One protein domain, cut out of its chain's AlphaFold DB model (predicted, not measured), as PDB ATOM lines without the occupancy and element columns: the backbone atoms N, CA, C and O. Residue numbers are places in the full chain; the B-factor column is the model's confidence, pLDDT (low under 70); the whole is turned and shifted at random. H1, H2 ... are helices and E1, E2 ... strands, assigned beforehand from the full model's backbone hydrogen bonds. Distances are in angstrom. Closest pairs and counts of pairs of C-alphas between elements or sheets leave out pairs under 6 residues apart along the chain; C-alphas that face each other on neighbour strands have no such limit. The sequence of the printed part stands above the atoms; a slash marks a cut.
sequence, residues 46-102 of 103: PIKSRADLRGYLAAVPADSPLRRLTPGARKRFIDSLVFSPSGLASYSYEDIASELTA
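This is residues 46 to 102 of the 103 residues of an uncharacterized protein of Xanthomonas theicola (UniProt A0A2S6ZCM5). What is the picture? A small hairpin, E1 and E2, makes one end; H3, packed on H2, lies toward the other. H1 is apart from both helices, and residues 58 to 64 stick out. What is it made of? The printed part has 57 residues, with H1, H2, E1, E2, H3 in order, an antiparallel sheet, mixed class; it is compact, radius of gyration of the C-alphas 11.5 A, spans 34 by 23 by 16 A.

How do strands pair? E1, residues 82 to 84, and E2, residues 87 to 90, form an antiparallel hairpin at 136 degrees; N 82 and O 90, 2.9 A apart, are within hydrogen-bond range. How do helices stand? H2, residues 71 to 79, and H3, residues 94 to 100, touch at a steep tilt of 48 degrees, opposite ways; their closest C-alphas, of Ala 73 and Asp 95, are 5.3 A apart. H1, residues 50 to 58, is apart from H2, H3 and E2. In H1, H2 and H3 every O i to N i+4 pair is within hydrogen-bond range.

Where does H1 begin? C-alpha 50 is at (-13.255, 22.467, 46.415). Where does H3 end? C-alpha 100 is at (-18.302, 9.966, 27.264). How long are they? From first to last C-alpha H1 is 12.4 A, H2 12.3 A, H3 10.2 A.

How large? The farthest C-alphas, of Pro 85 and Ala 102, are 34.2 A apart. Any cut or weak spot? The printed part has no cut; the link H1 to H2 is long; pLDDT is under 70 at residues 101 to 102.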
ATOM      1  N   PRO A  46     -23.368  15.890  47.313       89.25
ATOM      2  CA  PRO A  46     -22.315  15.577  48.281       89.25
ATOM      3  C   PRO A  46     -21.047  16.427  48.103       89.25
ATOM      4  O   PRO A  46     -20.247  16.541  49.025       89.25
ATOM      5  N   ILE A  47     -20.848  17.021  46.922       93.31
ATOM      6  CA  ILE A  47     -19.683  17.851  46.594       93.31
ATOM      7  C   ILE A  47     -20.172  19.276  46.338       93.31
ATOM      8  O   ILE A  47     -20.710  19.564  45.269       93.31
ATOM      9  N   LYS A  48     -19.981  20.173  47.311       94.69
ATOM     10  CA  LYS A  48     -20.422  21.579  47.223       94.69
ATOM     11  C   LYS A  48     -19.263  22.565  47.187       94.69
ATOM     12  O   LYS A  48     -19.458  23.738  46.890       94.69
ATOM     13  N   SER A  49     -18.054  22.103  47.477       95.12
ATOM     14  CA  SER A  49     -16.867  22.943  47.543       95.12
ATOM     15  C   SER A  49     -15.636  22.250  46.968       95.12
ATOM     16  O   SER A  49     -15.586  21.029  46.789       95.12
ATOM     17  N   ARG A  50     -14.567  23.030  46.761       94.69
ATOM     18  CA  ARG A  50     -13.255  22.467  46.415       94.69
ATOM     19  C   ARG A  50     -12.677  21.577  47.515       94.69
ATOM     20  O   ARG A  50     -11.864  20.715  47.200       94.69
ATOM     21  N   ALA A  51     -13.038  21.788  48.781       94.88
ATOM     22  CA  ALA A  51     -12.583  20.921  49.865       94.88
ATOM     23  C   ALA A  51     -13.241  19.537  49.772       94.88
ATOM     24  O   ALA A  51     -12.527  18.535  49.784       94.88
ATOM     25  N   ASP A  52     -14.557  19.497  49.557       94.75
ATOM     26  CA  ASP A  52     -15.313  18.250  49.372       94.75
ATOM     27  C   ASP A  52     -14.813  17.491  48.145       94.75
ATOM     28  O   ASP A  52     -14.591  16.284  48.198       94.75
ATOM     29  N   LEU A  53     -14.557  18.216  47.051       95.12
ATOM     30  CA  LEU A  53     -14.014  17.636  45.829       95.12
ATOM     31  C   LEU A  53     -12.661  16.965  46.082       95.12
ATOM     32  O   LEU A  53     -12.451  15.839  45.641       95.12
ATOM     33  N   ARG A  54     -11.746  17.613  46.817       94.56
ATOM     34  CA  ARG A  54     -10.464  16.987  47.184       94.56
ATOM     35  C   ARG A  54     -10.670  15.725  48.020       94.56
ATOM     36  O   ARG A  54      -9.988  14.735  47.769       94.56
ATOM     37  N   GLY A  55     -11.609  15.751  48.968       94.44
ATOM     38  CA  GLY A  55     -11.968  14.579  49.770       94.44
ATOM     39  C   GLY A  55     -12.487  13.426  48.911       94.44
ATOM     40  O   GLY A  55     -12.003  12.304  49.022       94.44
ATOM     41  N   TYR A  56     -13.402  13.716  47.986       93.06
ATOM     42  CA  TYR A  56     -13.929  12.731  47.044       93.06
ATOM     43  C   TYR A  56     -12.837  12.142  46.142       93.06
ATOM     44  O   TYR A  56     -12.778  10.930  45.951       93.06
ATOM     45  N   LEU A  57     -11.935  12.978  45.616       93.00
ATOM     46  CA  LEU A  57     -10.861  12.528  44.728       93.00
ATOM     47  C   LEU A  57      -9.841  11.622  45.428       93.00
ATOM     48  O   LEU A  57      -9.282  10.740  44.778       93.00
ATOM     49  N   ALA A  58      -9.627  11.792  46.735       93.12
ATOM     50  CA  ALA A  58      -8.760  10.913  47.518       93.12
ATOM     51  C   ALA A  58      -9.316   9.481  47.641       93.12
ATOM     52  O   ALA A  58      -8.545   8.534  47.768       93.12
ATOM     53  N   ALA A  59     -10.640   9.320  47.564       91.31
ATOM     54  CA  ALA A  59     -11.336   8.044  47.715       91.31
ATOM     55  C   ALA A  59     -12.183   7.693  46.480       91.31
ATOM     56  O   ALA A  59     -13.223   7.049  46.608       91.31
ATOM     57  N   VAL A  60     -11.769   8.140  45.284       89.56
ATOM     58  CA  VAL A  60     -12.632   8.073  44.099       89.56
ATOM     59  C   VAL A  60     -13.031   6.616  43.789       89.56
ATOM     60  O   VAL A  60     -12.142   5.786  43.521       89.56
ATOM     61  N   PRO A  61     -14.340   6.286  43.806       89.00
ATOM     62  CA  PRO A  61     -14.814   4.923  43.582       89.00
ATOM     63  C   PRO A  61     -14.349   4.348  42.242       89.00
ATOM     64  O   PRO A  61     -14.102   5.089  41.284       89.00
ATOM     65  N   ALA A  62     -14.203   3.024  42.172       87.88
ATOM     66  CA  ALA A  62     -13.743   2.326  40.968       87.88
ATOM     67  C   ALA A  62     -14.734   2.445  39.796       87.88
ATOM     68  O   ALA A  62     -14.324   2.493  38.639       87.88
ATOM     69  N   ASP A  63     -16.021   2.549  40.105       89.25
ATOM     70  CA  ASP A  63     -17.146   2.710  39.183       89.25
ATOM     71  C   ASP A  63     -17.446   4.178  38.831       89.25
ATOM     72  O   ASP A  63     -18.337   4.463  38.027       89.25
ATOM     73  N   SER A  64     -16.686   5.128  39.390       89.31
ATOM     74  CA  SER A  64     -16.878   6.552  39.120       89.31
ATOM     75  C   SER A  64     -16.749   6.858  37.619       89.31
ATOM     76  O   SER A  64     -15.738   6.495  37.006       89.31
ATOM     77  N   PRO A  65     -17.688   7.616  37.019       88.12
ATOM     78  CA  PRO A  65     -17.571   8.111  35.647       88.12
ATOM     79  C   PRO A  65     -16.270   8.866  35.365       88.12
ATOM     80  O   PRO A  65     -15.773   8.829  34.244       88.12
ATOM     81  N   LEU A  66     -15.666   9.486  36.386       90.00
ATOM     82  CA  LEU A  66     -14.370  10.153  36.249       90.00
ATOM     83  C   LEU A  66     -13.256   9.188  35.829       90.00
ATOM     84  O   LEU A  66     -12.276   9.614  35.226       90.00
ATOM     85  N   ARG A  67     -13.376   7.891  36.130       90.44
ATOM     86  CA  ARG A  67     -12.398   6.877  35.714       90.44
ATOM     87  C   ARG A  67     -12.536   6.457  34.253       90.44
ATOM     88  O   ARG A  67     -11.596   5.862  33.743       90.44
ATOM     89  N   ARG A  68     -13.649   6.788  33.589       90.25
ATOM     90  CA  ARG A  68     -13.825   6.558  32.146       90.25
ATOM     91  C   ARG A  68     -13.127   7.612  31.286       90.25
ATOM     92  O   ARG A  68     -12.842   7.342  30.130       90.25
ATOM     93  N   LEU A  69     -12.827   8.782  31.852       89.38
ATOM     94  CA  LEU A  69     -12.076   9.832  31.170       89.38
ATOM     95  C   LEU A  69     -10.584   9.481  31.096       89.38
ATOM     96  O   LEU A  69     -10.003   8.993  32.076       89.38
ATOM     97  N   THR A  70      -9.936   9.825  29.978       90.88
ATOM     98  CA  THR A  70      -8.469   9.806  29.888       90.88
ATOM     99  C   THR A  70      -7.850  10.680  30.993       90.88
ATOM    100  O   THR A  70      -8.474  11.646  31.447       90.88
ATOM    101  N   PRO A  71      -6.621  10.396  31.473       90.88
ATOM    102  CA  PRO A  71      -6.018  11.167  32.564       90.88
ATOM    103  C   PRO A  71      -5.957  12.682  32.299       90.88
ATOM    104  O   PRO A  71      -6.169  13.471  33.223       90.88
ATOM    105  N   GLY A  72      -5.705  13.080  31.046       91.12
ATOM    106  CA  GLY A  72      -5.691  14.480  30.617       91.12
ATOM    107  C   GLY A  72      -7.082  15.115  30.639       91.12
ATOM    108  O   GLY A  72      -7.260  16.155  31.273       91.12
ATOM    109  N   ALA A  73      -8.073  14.458  30.028       90.56
ATOM    110  CA  ALA A  73      -9.460  14.920  30.015       90.56
ATOM    111  C   ALA A  73     -10.039  15.031  31.432       90.56
ATOM    112  O   ALA A  73     -10.638  16.041  31.790       90.56
ATOM    113  N   ARG A  74      -9.770  14.042  32.296       93.19
ATOM    114  CA  ARG A  74     -10.168  14.083  33.710       93.19
ATOM    115  C   ARG A  74      -9.603  15.306  34.422       93.19
ATOM    116  O   ARG A  74     -10.329  15.962  35.167       93.19
ATOM    117  N   LYS A  75      -8.311  15.593  34.232       93.06
ATOM    118  CA  LYS A  75      -7.659  16.745  34.864       93.06
ATOM    119  C   LYS A  75      -8.303  18.052  34.405       93.06
ATOM    120  O   LYS A  75      -8.688  18.848  35.252       93.06
ATOM    121  N   ARG A  76      -8.451  18.247  33.092       93.12
ATOM    122  CA  ARG A  76      -9.069  19.454  32.523       93.12
ATOM    123  C   ARG A  76     -10.515  19.633  32.984       93.12
ATOM    124  O   ARG A  76     -10.875  20.723  33.420       93.12
ATOM    125  N   PHE A  77     -11.299  18.555  33.005       93.38
ATOM    126  CA  PHE A  77     -12.661  18.578  33.534       93.38
ATOM    127  C   PHE A  77     -12.698  19.028  35.001       93.38
ATOM    128  O   PHE A  77     -13.417  19.970  35.332       93.38
ATOM    129  N   ILE A  78     -11.892  18.413  35.874       94.06
ATOM    130  CA  ILE A  78     -11.819  18.776  37.299       94.06
ATOM    131  C   ILE A  78     -11.373  20.232  37.479       94.06
ATOM    132  O   ILE A  78     -11.944  20.952  38.299       94.06
ATOM    133  N   ASP A  79     -10.379  20.674  36.710       94.31
ATOM    134  CA  ASP A  79      -9.858  22.041  36.772       94.31
ATOM    135  C   ASP A  79     -10.900  23.074  36.297       94.31
ATOM    136  O   ASP A  79     -10.895  24.209  36.779       94.31
ATOM    137  N   SER A  80     -11.832  22.674  35.422       94.62
ATOM    138  CA  SER A  80     -12.930  23.521  34.940       94.62
ATOM    139  C   SER A  80     -14.041  23.764  35.971       94.62
ATOM    140  O   SER A  80     -14.862  24.655  35.769       94.62
ATOM    141  N   LEU A  81     -14.085  22.997  37.070       94.44
ATOM    142  CA  LEU A  81     -15.131  23.120  38.088       94.44
ATOM    143  C   LEU A  81     -15.012  24.458  38.838       94.44
ATOM    144  O   LEU A  81     -14.019  24.741  39.530       94.44
ATOM    145  N   VAL A  82     -16.075  25.256  38.756       94.69
ATOM    146  CA  VAL A  82     -16.229  26.529  39.463       94.69
ATOM    147  C   VAL A  82     -17.277  26.370  40.554       94.69
ATOM    148  O   VAL A  82     -18.417  25.993  40.293       94.69
ATOM    149  N   PHE A  83     -16.892  26.701  41.784       94.44
ATOM    150  CA  PHE A  83     -17.769  26.657  42.949       94.44
ATOM    151  C   PHE A  83     -18.114  28.072  43.413       94.44
ATOM    152  O   PHE A  83     -17.261  28.958  43.410       94.44
ATOM    153  N   SER A  84     -19.355  28.256  43.845       92.44
ATOM    154  CA  SER A  84     -19.877  29.456  44.496       92.44
ATOM    155  C   SER A  84     -20.347  29.110  45.921       92.44
ATOM    156  O   SER A  84     -20.335  27.937  46.309       92.44
ATOM    157  N   PRO A  85     -20.812  30.091  46.717       90.75
ATOM    158  CA  PRO A  85     -21.404  29.813  48.027       90.75
ATOM    159  C   PRO A  85     -22.608  28.859  47.989       90.75
ATOM    160  O   PRO A  85     -22.912  28.228  48.996       90.75
ATOM    161  N   SER A  86     -23.292  28.738  46.845       87.81
ATOM    162  CA  SER A  86     -24.439  27.842  46.668       87.81
ATOM    163  C   SER A  86     -24.068  26.458  46.116       87.81
ATOM    164  O   SER A  86     -24.962  25.639  45.910       87.81
ATOM    165  N   GLY A  87     -22.783  26.161  45.895       90.81
ATOM    166  CA  GLY A  87     -22.317  24.863  45.402       90.81
ATOM    167  C   GLY A  87     -21.606  24.950  44.052       90.81
ATOM    168  O   GLY A  87     -20.938  25.937  43.747       90.81
ATOM    169  N   LEU A  88     -21.719  23.900  43.234       91.38
ATOM    170  CA  LEU A  88     -21.157  23.892  41.881       91.38
ATOM    171  C   LEU A  88     -21.923  24.883  40.991       91.38
ATOM    172  O   LEU A  88     -23.121  24.726  40.776       91.38
ATOM    173  N   ALA A  89     -21.226  25.893  40.477       90.75
ATOM    174  CA  ALA A  89     -21.813  26.972  39.690       90.75
ATOM    175  C   ALA A  89     -21.656  26.750  38.181       90.75
ATOM    176  O   ALA A  89     -22.583  27.019  37.420       90.75
ATOM    177  N   SER A  90     -20.495  26.266  37.737       89.94
ATOM    178  CA  SER A  90     -20.241  25.986  36.322       89.94
ATOM    179  C   SER A  90     -19.097  24.992  36.119       89.94
ATOM    180  O   SER A  90     -18.328  24.705  37.041       89.94
ATOM    181  N   TYR A  91     -19.029  24.435  34.910       91.50
ATOM    182  CA  TYR A  91     -17.991  23.518  34.442       91.50
ATOM    183  C   TYR A  91     -17.993  23.430  32.915       91.50
ATOM    184  O   TYR A  91     -18.983  23.791  32.275       91.50
ATOM    185  N   SER A  92     -16.893  22.950  32.332       88.81
ATOM    186  CA  SER A  92     -16.797  22.713  30.888       88.81
ATOM    187  C   SER A  92     -17.287  21.311  30.523       88.81
ATOM    188  O   SER A  92     -16.995  20.336  31.216       88.81
ATOM    189  N   TYR A  93     -18.010  21.210  29.405       86.50
ATOM    190  CA  TYR A  93     -18.480  19.942  28.837       86.50
ATOM    191  C   TYR A  93     -17.571  19.384  27.737       86.50
ATOM    192  O   TYR A  93     -17.798  18.259  27.305       86.50
ATOM    193  N   GLU A  94     -16.561  20.127  27.277       82.00
ATOM    194  CA  GLU A  94     -15.751  19.759  26.103       82.00
ATOM    195  C   GLU A  94     -15.116  18.367  26.243       82.00
ATOM    196  O   GLU A  94     -15.268  17.512  25.371       82.00
ATOM    197  N   ASP A  95     -14.476  18.109  27.386       77.44
ATOM    198  CA  ASP A  95     -13.838  16.823  27.676       77.44
ATOM    199  C   ASP A  95     -14.856  15.700  27.931       77.44
ATOM    200  O   ASP A  95     -14.618  14.555  27.559       77.44
ATOM    201  N   ILE A  96     -16.011  16.009  28.535       79.75
ATOM    202  CA  ILE A  96     -17.088  15.028  28.754       79.75
ATOM    203  C   ILE A  96     -17.654  14.572  27.412       79.75
ATOM    204  O   ILE A  96     -17.798  13.376  27.188       79.75
ATOM    205  N   ALA A  97     -17.980  15.508  26.522       78.75
ATOM    206  CA  ALA A  97     -18.595  15.203  25.237       78.75
ATOM    207  C   ALA A  97     -17.636  14.437  24.313       78.75
ATOM    208  O   ALA A  97     -18.047  13.538  23.587       78.75
ATOM    209  N   SER A  98     -16.340  14.744  24.371       75.50
ATOM    210  CA  SER A  98     -15.354  14.033  23.555       75.50
ATOM    211  C   SER A  98     -15.122  12.585  24.003       75.50
ATOM    212  O   SER A  98     -14.734  11.761  23.181       75.50
ATOM    213  N   GLU A  99     -15.305  12.277  25.290       76.62
ATOM    214  CA  GLU A  99     -14.838  11.015  25.891       76.62
ATOM    215  C   GLU A  99     -15.987  10.113  26.375       76.62
ATOM    216  O   GLU A  99     -15.842   8.896  26.452       76.62
ATOM    217  N   LEU A 100     -17.144  10.689  26.718       72.75
ATOM    218  CA  LEU A 100     -18.302   9.966  27.264       72.75
ATOM    219  C   LEU A 100     -19.468   9.854  26.277       72.75
ATOM    220  O   LEU A 100     -20.455   9.196  26.595       72.75
ATOM    221  N   THR A 101     -19.364  10.454  25.088       64.50
ATOM    222  CA  THR A 101     -20.335  10.297  23.985       64.50
ATOM    223  C   THR A 101     -19.902   9.214  22.993       64.50
ATOM    224  O   THR A 101     -20.266   9.259  21.822       64.50
ATOM    225  N   ALA A 102     -19.110   8.234  23.441       52.91
ATOM    226  CA  ALA A 102     -18.801   7.061  22.634       52.91
ATOM    227  C   ALA A 102     -20.101   6.281  22.340       52.91
ATOM    228  O   ALA A 102     -20.612   5.597  23.223       52.91
TER     229      ALA A 102